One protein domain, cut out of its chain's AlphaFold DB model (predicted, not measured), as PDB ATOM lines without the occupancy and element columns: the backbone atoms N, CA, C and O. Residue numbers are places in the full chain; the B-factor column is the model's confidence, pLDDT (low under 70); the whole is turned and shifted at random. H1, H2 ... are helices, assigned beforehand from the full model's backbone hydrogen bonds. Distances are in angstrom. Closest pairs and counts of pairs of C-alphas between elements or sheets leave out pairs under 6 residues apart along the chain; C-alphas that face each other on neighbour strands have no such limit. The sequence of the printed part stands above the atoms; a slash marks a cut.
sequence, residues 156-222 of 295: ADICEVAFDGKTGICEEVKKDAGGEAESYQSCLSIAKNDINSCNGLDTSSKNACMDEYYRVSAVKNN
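Overview. This is residues 156 to 222 of the 295 residues of an uncharacterized protein of Candidatus Roizmanbacteria bacterium RIFCSPHIGHO2_02_FULL_37_24 (UniProt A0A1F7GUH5). H3 makes the middle of a small helical body, with H2 packed antiparallel along one side and the long H5 along another. H1 packs at one end of H3, and short H4 packs on H3 and H5. The 67 printed residues hold H1 to H5 in that order, no named strand, class all helix; the whole is compact, radius of gyration of the C-alphas 11.0 A, spans 28 by 23 by 14 A.

Along the chain. Find C-alpha 157 at (-13.750, 52.924, -9.916), where H1, residues 157 to 164, begins. Next come H2, residues 167 to 176, 15.3 A long, H3, residues 181 to 192, 16.2 A, and H4, residues 195 to 198. H5, residues 203 to 221, runs 26.4 A to C-alpha 221 at (-24.239, 38.176, -14.905).

Arrangement. Start at H3, the hub: it touches H5, C-alphas 186 and 209 being closest at 4.6 A, at a shallow tilt of 29 degrees. H2 and H3 form a hairpin, closest C-alphas 174 and 184, 5.1 A. H2 and H5 are apart. Every O i to N i+4 pair is within hydrogen-bond range in H1, H3 and H5; H2 has 3 of 6.

Size, cuts and confidence. The printed part has no cut, its links between helices are tight, and residues 176 to 179 are under pLDDT 70.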
ATOM      1  N   ALA A 156     -16.125  55.740 -11.982       73.69
ATOM      2  CA  ALA A 156     -15.767  54.567 -12.782       73.69
ATOM      3  C   ALA A 156     -15.074  53.477 -11.941       73.69
ATOM      4  O   ALA A 156     -15.074  52.313 -12.330       73.69
ATOM      5  N   ASP A 157     -14.537  53.822 -10.770       78.69
ATOM      6  CA  ASP A 157     -13.750  52.924  -9.916       78.69
ATOM      7  C   ASP A 157     -14.551  51.694  -9.475       78.69
ATOM      8  O   ASP A 157     -14.026  50.584  -9.425       78.69
ATOM      9  N   ILE A 158     -15.855  51.851  -9.217       72.62
ATOM     10  CA  ILE A 158     -16.715  50.714  -8.860       72.62
ATOM     11  C   ILE A 158     -16.830  49.693  -9.996       72.62
ATOM     12  O   ILE A 158     -17.026  48.498  -9.780       72.62
ATOM     13  N   CYS A 159     -16.664  50.171 -11.219       77.12
ATOM     14  CA  CYS A 159     -16.735  49.408 -12.448       77.12
ATOM     15  C   CYS A 159     -15.387  48.756 -12.725       77.12
ATOM     16  O   CYS A 159     -15.346  47.586 -13.080       77.12
ATOM     17  N   GLU A 160     -14.287  49.452 -12.449       84.88
ATOM     18  CA  GLU A 160     -12.953  48.851 -12.462       84.88
ATOM     19  C   GLU A 160     -12.830  47.735 -11.409       84.88
ATOM     20  O   GLU A 160     -12.226  46.693 -11.660       84.88
ATOM     21  N   VAL A 161     -13.462  47.891 -10.241       88.12
ATOM     22  CA  VAL A 161     -13.594  46.814  -9.248       88.12
ATOM     23  C   VAL A 161     -14.439  45.669  -9.811       88.12
ATOM     24  O   VAL A 161     -13.988  44.526  -9.838       88.12
ATOM     25  N   ALA A 162     -15.651  45.952 -10.291       86.56
ATOM     26  CA  ALA A 162     -16.594  44.916 -10.707       86.56
ATOM     27  C   ALA A 162     -16.210  44.191 -12.010       86.56
ATOM     28  O   ALA A 162     -16.581  43.027 -12.181       86.56
ATOM     29  N   PHE A 163     -15.507  44.843 -12.937       89.12
ATOM     30  CA  PHE A 163     -15.229  44.335 -14.286       89.12
ATOM     31  C   PHE A 163     -13.743  44.094 -14.561       89.12
ATOM     32  O   PHE A 163     -13.436  43.088 -15.201       89.12
ATOM     33  N   ASP A 164     -12.848  44.927 -14.025       89.56
ATOM     34  CA  ASP A 164     -11.400  44.830 -14.282       89.56
ATOM     35  C   ASP A 164     -10.627  44.176 -13.124       89.56
ATOM     36  O   ASP A 164      -9.438  43.878 -13.249       89.56
ATOM     37  N   GLY A 165     -11.289  43.942 -11.987       88.75
ATOM     38  CA  GLY A 165     -10.712  43.302 -10.808       88.75
ATOM     39  C   GLY A 165      -9.642  44.135 -10.100       88.75
ATOM     40  O   GLY A 165      -8.745  43.582  -9.455       88.75
ATOM     41  N   LYS A 166      -9.701  45.470 -10.207       88.38
ATOM     42  CA  LYS A 166      -8.711  46.363  -9.585       88.38
ATOM     43  C   LYS A 166      -8.858  46.411  -8.061       88.38
ATOM     44  O   LYS A 166      -9.603  47.209  -7.503       88.38
ATOM     45  N   THR A 167      -8.064  45.603  -7.366       88.25
ATOM     46  CA  THR A 167      -8.058  45.527  -5.894       88.25
ATOM     47  C   THR A 167      -7.464  46.755  -5.203       88.25
ATOM     48  O   THR A 167      -7.778  46.993  -4.041       88.25
ATOM     49  N   GLY A 168      -6.621  47.541  -5.887       85.75
ATOM     50  CA  GLY A 168      -5.976  48.730  -5.308       85.75
ATOM     51  C   GLY A 168      -6.974  49.779  -4.801       85.75
ATOM     52  O   GLY A 168      -6.727  50.410  -3.779       85.75
ATOM     53  N   ILE A 169      -8.136  49.875  -5.454       85.19
ATOM     54  CA  ILE A 169      -9.250  50.759  -5.077       85.19
ATOM     55  C   ILE A 169      -9.823  50.371  -3.702       85.19
ATOM     56  O   ILE A 169     -10.239  51.227  -2.924       85.19
ATOM     57  N   CYS A 170      -9.786  49.087  -3.334       86.94
ATOM     58  CA  CYS A 170     -10.336  48.620  -2.061       86.94
ATOM     59  C   CYS A 170      -9.577  49.163  -0.838       86.94
ATOM     60  O   CYS A 170     -10.161  49.315   0.234       86.94
ATOM     61  N   GLU A 171      -8.291  49.496  -0.969       84.50
ATOM     62  CA  GLU A 171      -7.537  50.121   0.129       84.50
ATOM     63  C   GLU A 171      -7.990  51.560   0.408       84.50
ATOM     64  O   GLU A 171      -7.856  52.045   1.534       84.50
ATOM     65  N   GLU A 172      -8.538  52.248  -0.594       81.00
ATOM     66  CA  GLU A 172      -9.133  53.579  -0.437       81.00
ATOM     67  C   GLU A 172     -10.486  53.460   0.266       81.00
ATOM     68  O   GLU A 172     -10.683  54.068   1.317       81.00
ATOM     69  N   VAL A 173     -11.321  52.516  -0.189       74.56
ATOM     70  CA  VAL A 173     -12.591  52.141   0.458       74.56
ATOM     71  C   VAL A 173     -12.421  51.901   1.962       74.56
ATOM     72  O   VAL A 173     -13.212  52.385   2.772       74.56
ATOM     73  N   LYS A 174     -11.363  51.186   2.359       76.75
ATOM     74  CA  LYS A 174     -11.057  50.923   3.769       76.75
ATOM     75  C   LYS A 174     -10.806  52.202   4.573       76.75
ATOM     76  O   LYS A 174     -11.199  52.270   5.735       76.75
ATOM     77  N   LYS A 175     -10.124  53.193   3.996       72.88
ATOM     78  CA  LYS A 175      -9.812  54.463   4.673       72.88
ATOM     79  C   LYS A 175     -11.063  55.322   4.829       72.88
ATOM     80  O   LYS A 175     -11.275  55.870   5.908       72.88
ATOM     81  N   ASP A 176     -11.894  55.384   3.794       68.38
ATOM     82  CA  ASP A 176     -13.106  56.208   3.794       68.38
ATOM     83  C   ASP A 176     -14.203  55.639   4.698       68.38
ATOM     84  O   ASP A 176     -14.894  56.395   5.379       68.38
ATOM     85  N   ALA A 177     -14.297  54.311   4.802       65.50
ATOM     86  CA  ALA A 177     -15.175  53.629   5.753       65.50
ATOM     87  C   ALA A 177     -14.656  53.673   7.207       65.50
ATOM     88  O   ALA A 177     -15.089  52.894   8.050       65.50
ATOM     89  N   GLY A 178     -13.673  54.524   7.524       67.25
ATOM     90  CA  GLY A 178     -13.125  54.642   8.878       67.25
ATOM     91  C   GLY A 178     -12.407  53.382   9.377       67.25
ATOM     92  O   GLY A 178     -12.260  53.195  10.584       67.25
ATOM     93  N   GLY A 179     -11.951  52.516   8.468       63.03
ATOM     94  CA  GLY A 179     -11.268  51.266   8.792       63.03
ATOM     95  C   GLY A 179     -12.183  50.054   8.976       63.03
ATOM     96  O   GLY A 179     -11.704  49.030   9.469       63.03
ATOM     97  N   GLU A 180     -13.462  50.127   8.594       74.19
ATOM     98  CA  GLU A 180     -14.384  48.989   8.689       74.19
ATOM     99  C   GLU A 180     -13.932  47.801   7.815       74.19
ATOM    100  O   GLU A 180     -13.739  47.903   6.600       74.19
ATOM    101  N   ALA A 181     -13.737  46.641   8.456       81.06
ATOM    102  CA  ALA A 181     -13.221  45.440   7.800       81.06
ATOM    103  C   ALA A 181     -14.213  44.842   6.792       81.06
ATOM    104  O   ALA A 181     -13.791  44.370   5.739       81.06
ATOM    105  N   GLU A 182     -15.516  44.891   7.083       85.25
ATOM    106  CA  GLU A 182     -16.576  44.444   6.167       85.25
ATOM    107  C   GLU A 182     -16.474  45.150   4.817       85.25
ATOM    108  O   GLU A 182     -16.584  44.522   3.760       85.25
ATOM    109  N   SER A 183     -16.211  46.453   4.862       82.88
ATOM    110  CA  SER A 183     -16.250  47.301   3.690       82.88
ATOM    111  C   SER A 183     -15.187  46.956   2.669       82.88
ATOM    112  O   SER A 183     -15.431  46.744   1.477       82.88
ATOM    113  N   TYR A 184     -13.985  46.825   3.209       88.31
ATOM    114  CA  TYR A 184     -12.821  46.355   2.501       88.31
ATOM    115  C   TYR A 184     -13.030  44.954   1.916       88.31
ATOM    116  O   TYR A 184     -12.741  44.731   0.741       88.31
ATOM    117  N   GLN A 185     -13.565  44.016   2.708       92.12
ATOM    118  CA  GLN A 185     -13.754  42.638   2.249       92.12
ATOM    119  C   GLN A 185     -14.846  42.508   1.192       92.12
ATOM    120  O   GLN A 185     -14.693  41.717   0.264       92.12
ATOM    121  N   SER A 186     -15.900  43.319   1.271       91.50
ATOM    122  CA  SER A 186     -16.933  43.394   0.234       91.50
ATOM    123  C   SER A 186     -16.303  43.802  -1.097       91.50
ATOM    124  O   SER A 186     -16.418  43.072  -2.082       91.50
ATOM    125  N   CYS A 187     -15.525  44.891  -1.102       91.06
ATOM    126  CA  CYS A 187     -14.782  45.329  -2.284       91.06
ATOM    127  C   CYS A 187     -13.833  44.243  -2.810       91.06
ATOM    128  O   CYS A 187     -13.856  43.928  -4.000       91.06
ATOM    129  N   LEU A 188     -13.036  43.619  -1.934       92.81
ATOM    130  CA  LEU A 188     -12.105  42.562  -2.335       92.81
ATOM    131  C   LEU A 188     -12.814  41.345  -2.926       92.81
ATOM    132  O   LEU A 188     -12.340  40.811  -3.927       92.81
ATOM    133  N   SER A 189     -13.922  40.907  -2.322       94.75
ATOM    134  CA  SER A 189     -14.684  39.751  -2.797       94.75
ATOM    135  C   SER A 189     -15.202  39.968  -4.216       94.75
ATOM    136  O   SER A 189     -15.109  39.066  -5.046       94.75
ATOM    137  N   ILE A 190     -15.667  41.183  -4.521       94.00
ATOM    138  CA  ILE A 190     -16.124  41.575  -5.855       94.00
ATOM    139  C   ILE A 190     -14.931  41.654  -6.812       94.00
ATOM    140  O   ILE A 190     -14.954  41.008  -7.858       94.00
ATOM    141  N   ALA A 191     -13.870  42.383  -6.442       93.12
ATOM    142  CA  ALA A 191     -12.702  42.600  -7.300       93.12
ATOM    143  C   ALA A 191     -12.009  41.287  -7.688       93.12
ATOM    144  O   ALA A 191     -11.613  41.084  -8.832       93.12
ATOM    145  N   LYS A 192     -11.867  40.373  -6.726       95.38
ATOM    146  CA  LYS A 192     -11.233  39.067  -6.936       95.38
ATOM    147  C   LYS A 192     -12.190  38.018  -7.488       95.38
ATOM    148  O   LYS A 192     -11.735  36.930  -7.832       95.38
ATOM    149  N   ASN A 193     -13.488  38.323  -7.545       94.94
ATOM    150  CA  ASN A 193     -14.541  37.350  -7.810       94.94
ATOM    151  C   ASN A 193     -14.417  36.112  -6.891       94.94
ATOM    152  O   ASN A 193     -14.468  34.969  -7.343       94.94
ATOM    153  N   ASP A 194     -14.195  36.355  -5.595       96.19
ATOM    154  CA  ASP A 194     -13.981  35.324  -4.577       96.19
ATOM    155  C   ASP A 194     -14.759  35.640  -3.296       96.19
ATOM    156  O   ASP A 194     -14.323  36.412  -2.435       96.19
ATOM    157  N   ILE A 195     -15.898  34.964  -3.140       95.94
ATOM    158  CA  ILE A 195     -16.765  35.057  -1.960       95.94
ATOM    159  C   ILE A 195     -16.041  34.703  -0.654       95.94
ATOM    160  O   ILE A 195     -16.422  35.175   0.417       95.94
ATOM    161  N   ASN A 196     -14.967  33.906  -0.717       96.00
ATOM    162  CA  ASN A 196     -14.215  33.524   0.472       96.00
ATOM    163  C   ASN A 196     -13.422  34.686   1.071       96.00
ATOM    164  O   ASN A 196     -13.008  34.576   2.222       96.00
ATOM    165  N   SER A 197     -13.268  35.808   0.359       93.00
ATOM    166  CA  SER A 197     -12.709  37.036   0.939       93.00
ATOM    167  C   SER A 197     -13.570  37.574   2.096       93.00
ATOM    168  O   SER A 197     -13.053  38.221   2.997       93.00
ATOM    169  N   CYS A 198     -14.861  37.224   2.157       92.69
ATOM    170  CA  CYS A 198     -15.715  37.533   3.309       92.69
ATOM    171  C   CYS A 198     -15.446  36.634   4.537       92.69
ATOM    172  O   CYS A 198     -16.000  36.872   5.613       92.69
ATOM    173  N   ASN A 199     -14.638  35.573   4.410       91.62
ATOM    174  CA  ASN A 199     -14.314  34.697   5.535       91.62
ATOM    175  C   ASN A 199     -13.376  35.415   6.519       91.62
ATOM    176  O   ASN A 199     -12.425  36.078   6.122       91.62
ATOM    177  N   GLY A 200     -13.632  35.253   7.820       87.12
ATOM    178  CA  GLY A 200     -12.877  35.930   8.885       87.12
ATOM    179  C   GLY A 200     -13.567  37.171   9.459       87.12
ATOM    180  O   GLY A 200     -13.078  37.733  10.433       87.12
ATOM    181  N   LEU A 201     -14.713  37.561   8.898       90.12
ATOM    182  CA  LEU A 201     -15.640  38.511   9.509       90.12
ATOM    183  C   LEU A 201     -16.547  37.814  10.540       90.12
ATOM    184  O   LEU A 201     -16.758  36.598  10.474       90.12
ATOM    185  N   ASP A 202     -17.109  38.585  11.474       91.62
ATOM    186  CA  ASP A 202     -18.209  38.111  12.320       91.62
ATOM    187  C   ASP A 202     -19.456  37.790  11.476       91.62
ATOM    188  O   ASP A 202     -19.567  38.207  10.326       91.62
ATOM    189  N   THR A 203     -20.413  37.046  12.036       91.56
ATOM    190  CA  THR A 203     -21.583  36.549  11.293       91.56
ATOM    191  C   THR A 203     -22.374  37.650  10.582       91.56
ATOM    192  O   THR A 203     -22.791  37.448   9.443       91.56
ATOM    193  N   SER A 204     -22.586  38.802  11.227       88.94
ATOM    194  CA  SER A 204     -23.384  39.886  10.644       88.94
ATOM    195  C   SER A 204     -22.642  40.520   9.474       88.94
ATOM    196  O   SER A 204     -23.175  40.584   8.364       88.94
ATOM    197  N   SER A 205     -21.387  40.905   9.706       88.69
ATOM    198  CA  SER A 205     -20.525  41.515   8.691       88.69
ATOM    199  C   SER A 205     -20.250  40.561   7.525       88.69
ATOM    200  O   SER A 205     -20.224  40.955   6.361       88.69
ATOM    201  N   LYS A 206     -20.098  39.263   7.812       91.88
ATOM    202  CA  LYS A 206     -19.956  38.222   6.792       91.88
ATOM    203  C   LYS A 206     -21.181  38.177   5.885       91.88
ATOM    204  O   LYS A 206     -21.017  38.180   4.669       91.88
ATOM    205  N   ASN A 207     -22.386  38.140   6.454       91.19
ATOM    206  CA  ASN A 207     -23.615  38.091   5.664       91.19
ATOM    207  C   ASN A 207     -23.765  39.340   4.792       91.19
ATOM    208  O   ASN A 207     -24.083  39.211   3.617       91.19
ATOM    209  N   ALA A 208     -23.471  40.524   5.326       89.56
ATOM    210  CA  ALA A 208     -23.540  41.762   4.558       89.56
ATOM    211  C   ALA A 208     -22.507  41.810   3.409       89.56
ATOM    212  O   ALA A 208     -22.869  42.143   2.278       89.56
ATOM    213  N   CYS A 209     -21.273  41.353   3.651       92.69
ATOM    214  CA  CYS A 209     -20.252  41.180   2.611       92.69
ATOM    215  C   CYS A 209     -20.706  40.211   1.507       92.69
ATOM    216  O   CYS A 209     -20.606  40.511   0.315       92.69
ATOM    217  N   MET A 210     -21.258  39.058   1.897       94.88
ATOM    218  CA  MET A 210     -21.755  38.060   0.949       94.88
ATOM    219  C   MET A 210     -22.957  38.571   0.145       94.88
ATOM    220  O   MET A 210     -23.032  38.337  -1.061       94.88
ATOM    221  N   ASP A 211     -23.878  39.283   0.791       95.12
ATOM    222  CA  ASP A 211     -25.053  39.870   0.149       95.12
ATOM    223  C   ASP A 211     -24.651  40.878  -0.932       95.12
ATOM    224  O   ASP A 211     -25.258  40.903  -2.005       95.12
ATOM    225  N   GLU A 212     -23.611  41.681  -0.690       92.12
ATOM    226  CA  GLU A 212     -23.115  42.637  -1.680       92.12
ATOM    227  C   GLU A 212     -22.401  41.947  -2.847       92.12
ATOM    228  O   GLU A 212     -22.678  42.258  -4.008       92.12
ATOM    229  N   TYR A 213     -21.572  40.934  -2.569       95.06
ATOM    230  CA  TYR A 213     -20.987  40.095  -3.615       95.06
ATOM    231  C   TYR A 213     -22.062  39.487  -4.526       95.06
ATOM    232  O   TYR A 213     -21.953  39.553  -5.755       95.06
ATOM    233  N   TYR A 214     -23.113  38.899  -3.943       96.88
ATOM    234  CA  TYR A 214     -24.174  38.255  -4.715       96.88
ATOM    235  C   TYR A 214     -25.057  39.256  -5.448       96.88
ATOM    236  O   TYR A 214     -25.422  38.984  -6.588       96.88
ATOM    237  N   ARG A 215     -25.339  40.427  -4.867       95.00
ATOM    238  CA  ARG A 215     -26.026  41.521  -5.564       95.00
ATOM    239  C   ARG A 215     -25.274  41.927  -6.828       95.00
ATOM    240  O   ARG A 215     -25.865  41.921  -7.908       95.00
ATOM    241  N   VAL A 216     -23.980  42.239  -6.716       94.12
ATOM    242  CA  VAL A 216     -23.166  42.647  -7.872       94.12
ATOM    243  C   VAL A 216     -23.067  41.515  -8.888       94.12
ATOM    244  O   VAL A 216     -23.307  41.739 -10.072       94.12
ATOM    245  N   SER A 217     -22.788  40.291  -8.436       95.69
ATOM    246  CA  SER A 217     -22.651  39.125  -9.315       95.69
ATOM    247  C   SER A 217     -23.948  38.794 -10.057       95.69
ATOM    248  O   SER A 217     -23.907  38.515 -11.255       95.69
ATOM    249  N   ALA A 218     -25.100  38.857  -9.383       96.75
ATOM    250  CA  ALA A 218     -26.407  38.608  -9.986       96.75
ATOM    251  C   ALA A 218     -26.721  39.637 -11.077       96.75
ATOM    252  O   ALA A 218     -27.089  39.263 -12.189       96.75
ATOM    253  N   VAL A 219     -26.524  40.929 -10.794       95.38
ATOM    254  CA  VAL A 219     -26.792  42.009 -11.756       95.38
ATOM    255  C   VAL A 219     -25.821  41.955 -12.935       95.38
ATOM    256  O   VAL A 219     -26.252  41.994 -14.090       95.38
ATOM    257  N   LYS A 220     -24.519  41.809 -12.655       93.81
ATOM    258  CA  LYS A 220     -23.451  41.711 -13.659       93.81
ATOM    259  C   LYS A 220     -23.687  40.558 -14.633       93.81
ATOM    260  O   LYS A 220     -23.536  40.734 -15.839       93.81
ATOM    261  N   ASN A 221     -24.060  39.390 -14.110       94.50
ATOM    262  CA  ASN A 221     -24.239  38.176 -14.905       94.50
ATOM    263  C   ASN A 221     -25.682  37.974 -15.385       94.50
ATOM    264  O   ASN A 221     -25.942  37.038 -16.136       94.50
ATOM    265  N   ASN A 222     -26.609  38.850 -14.985       94.31
ATOM    266  CA  ASN A 222     -28.042  38.711 -15.235       94.31
ATOM    267  C   ASN A 222     -28.590  37.338 -14.794       94.31
ATOM    268  O   ASN A 222     -29.322  36.686 -15.538       94.31
TER     269      ASN A 222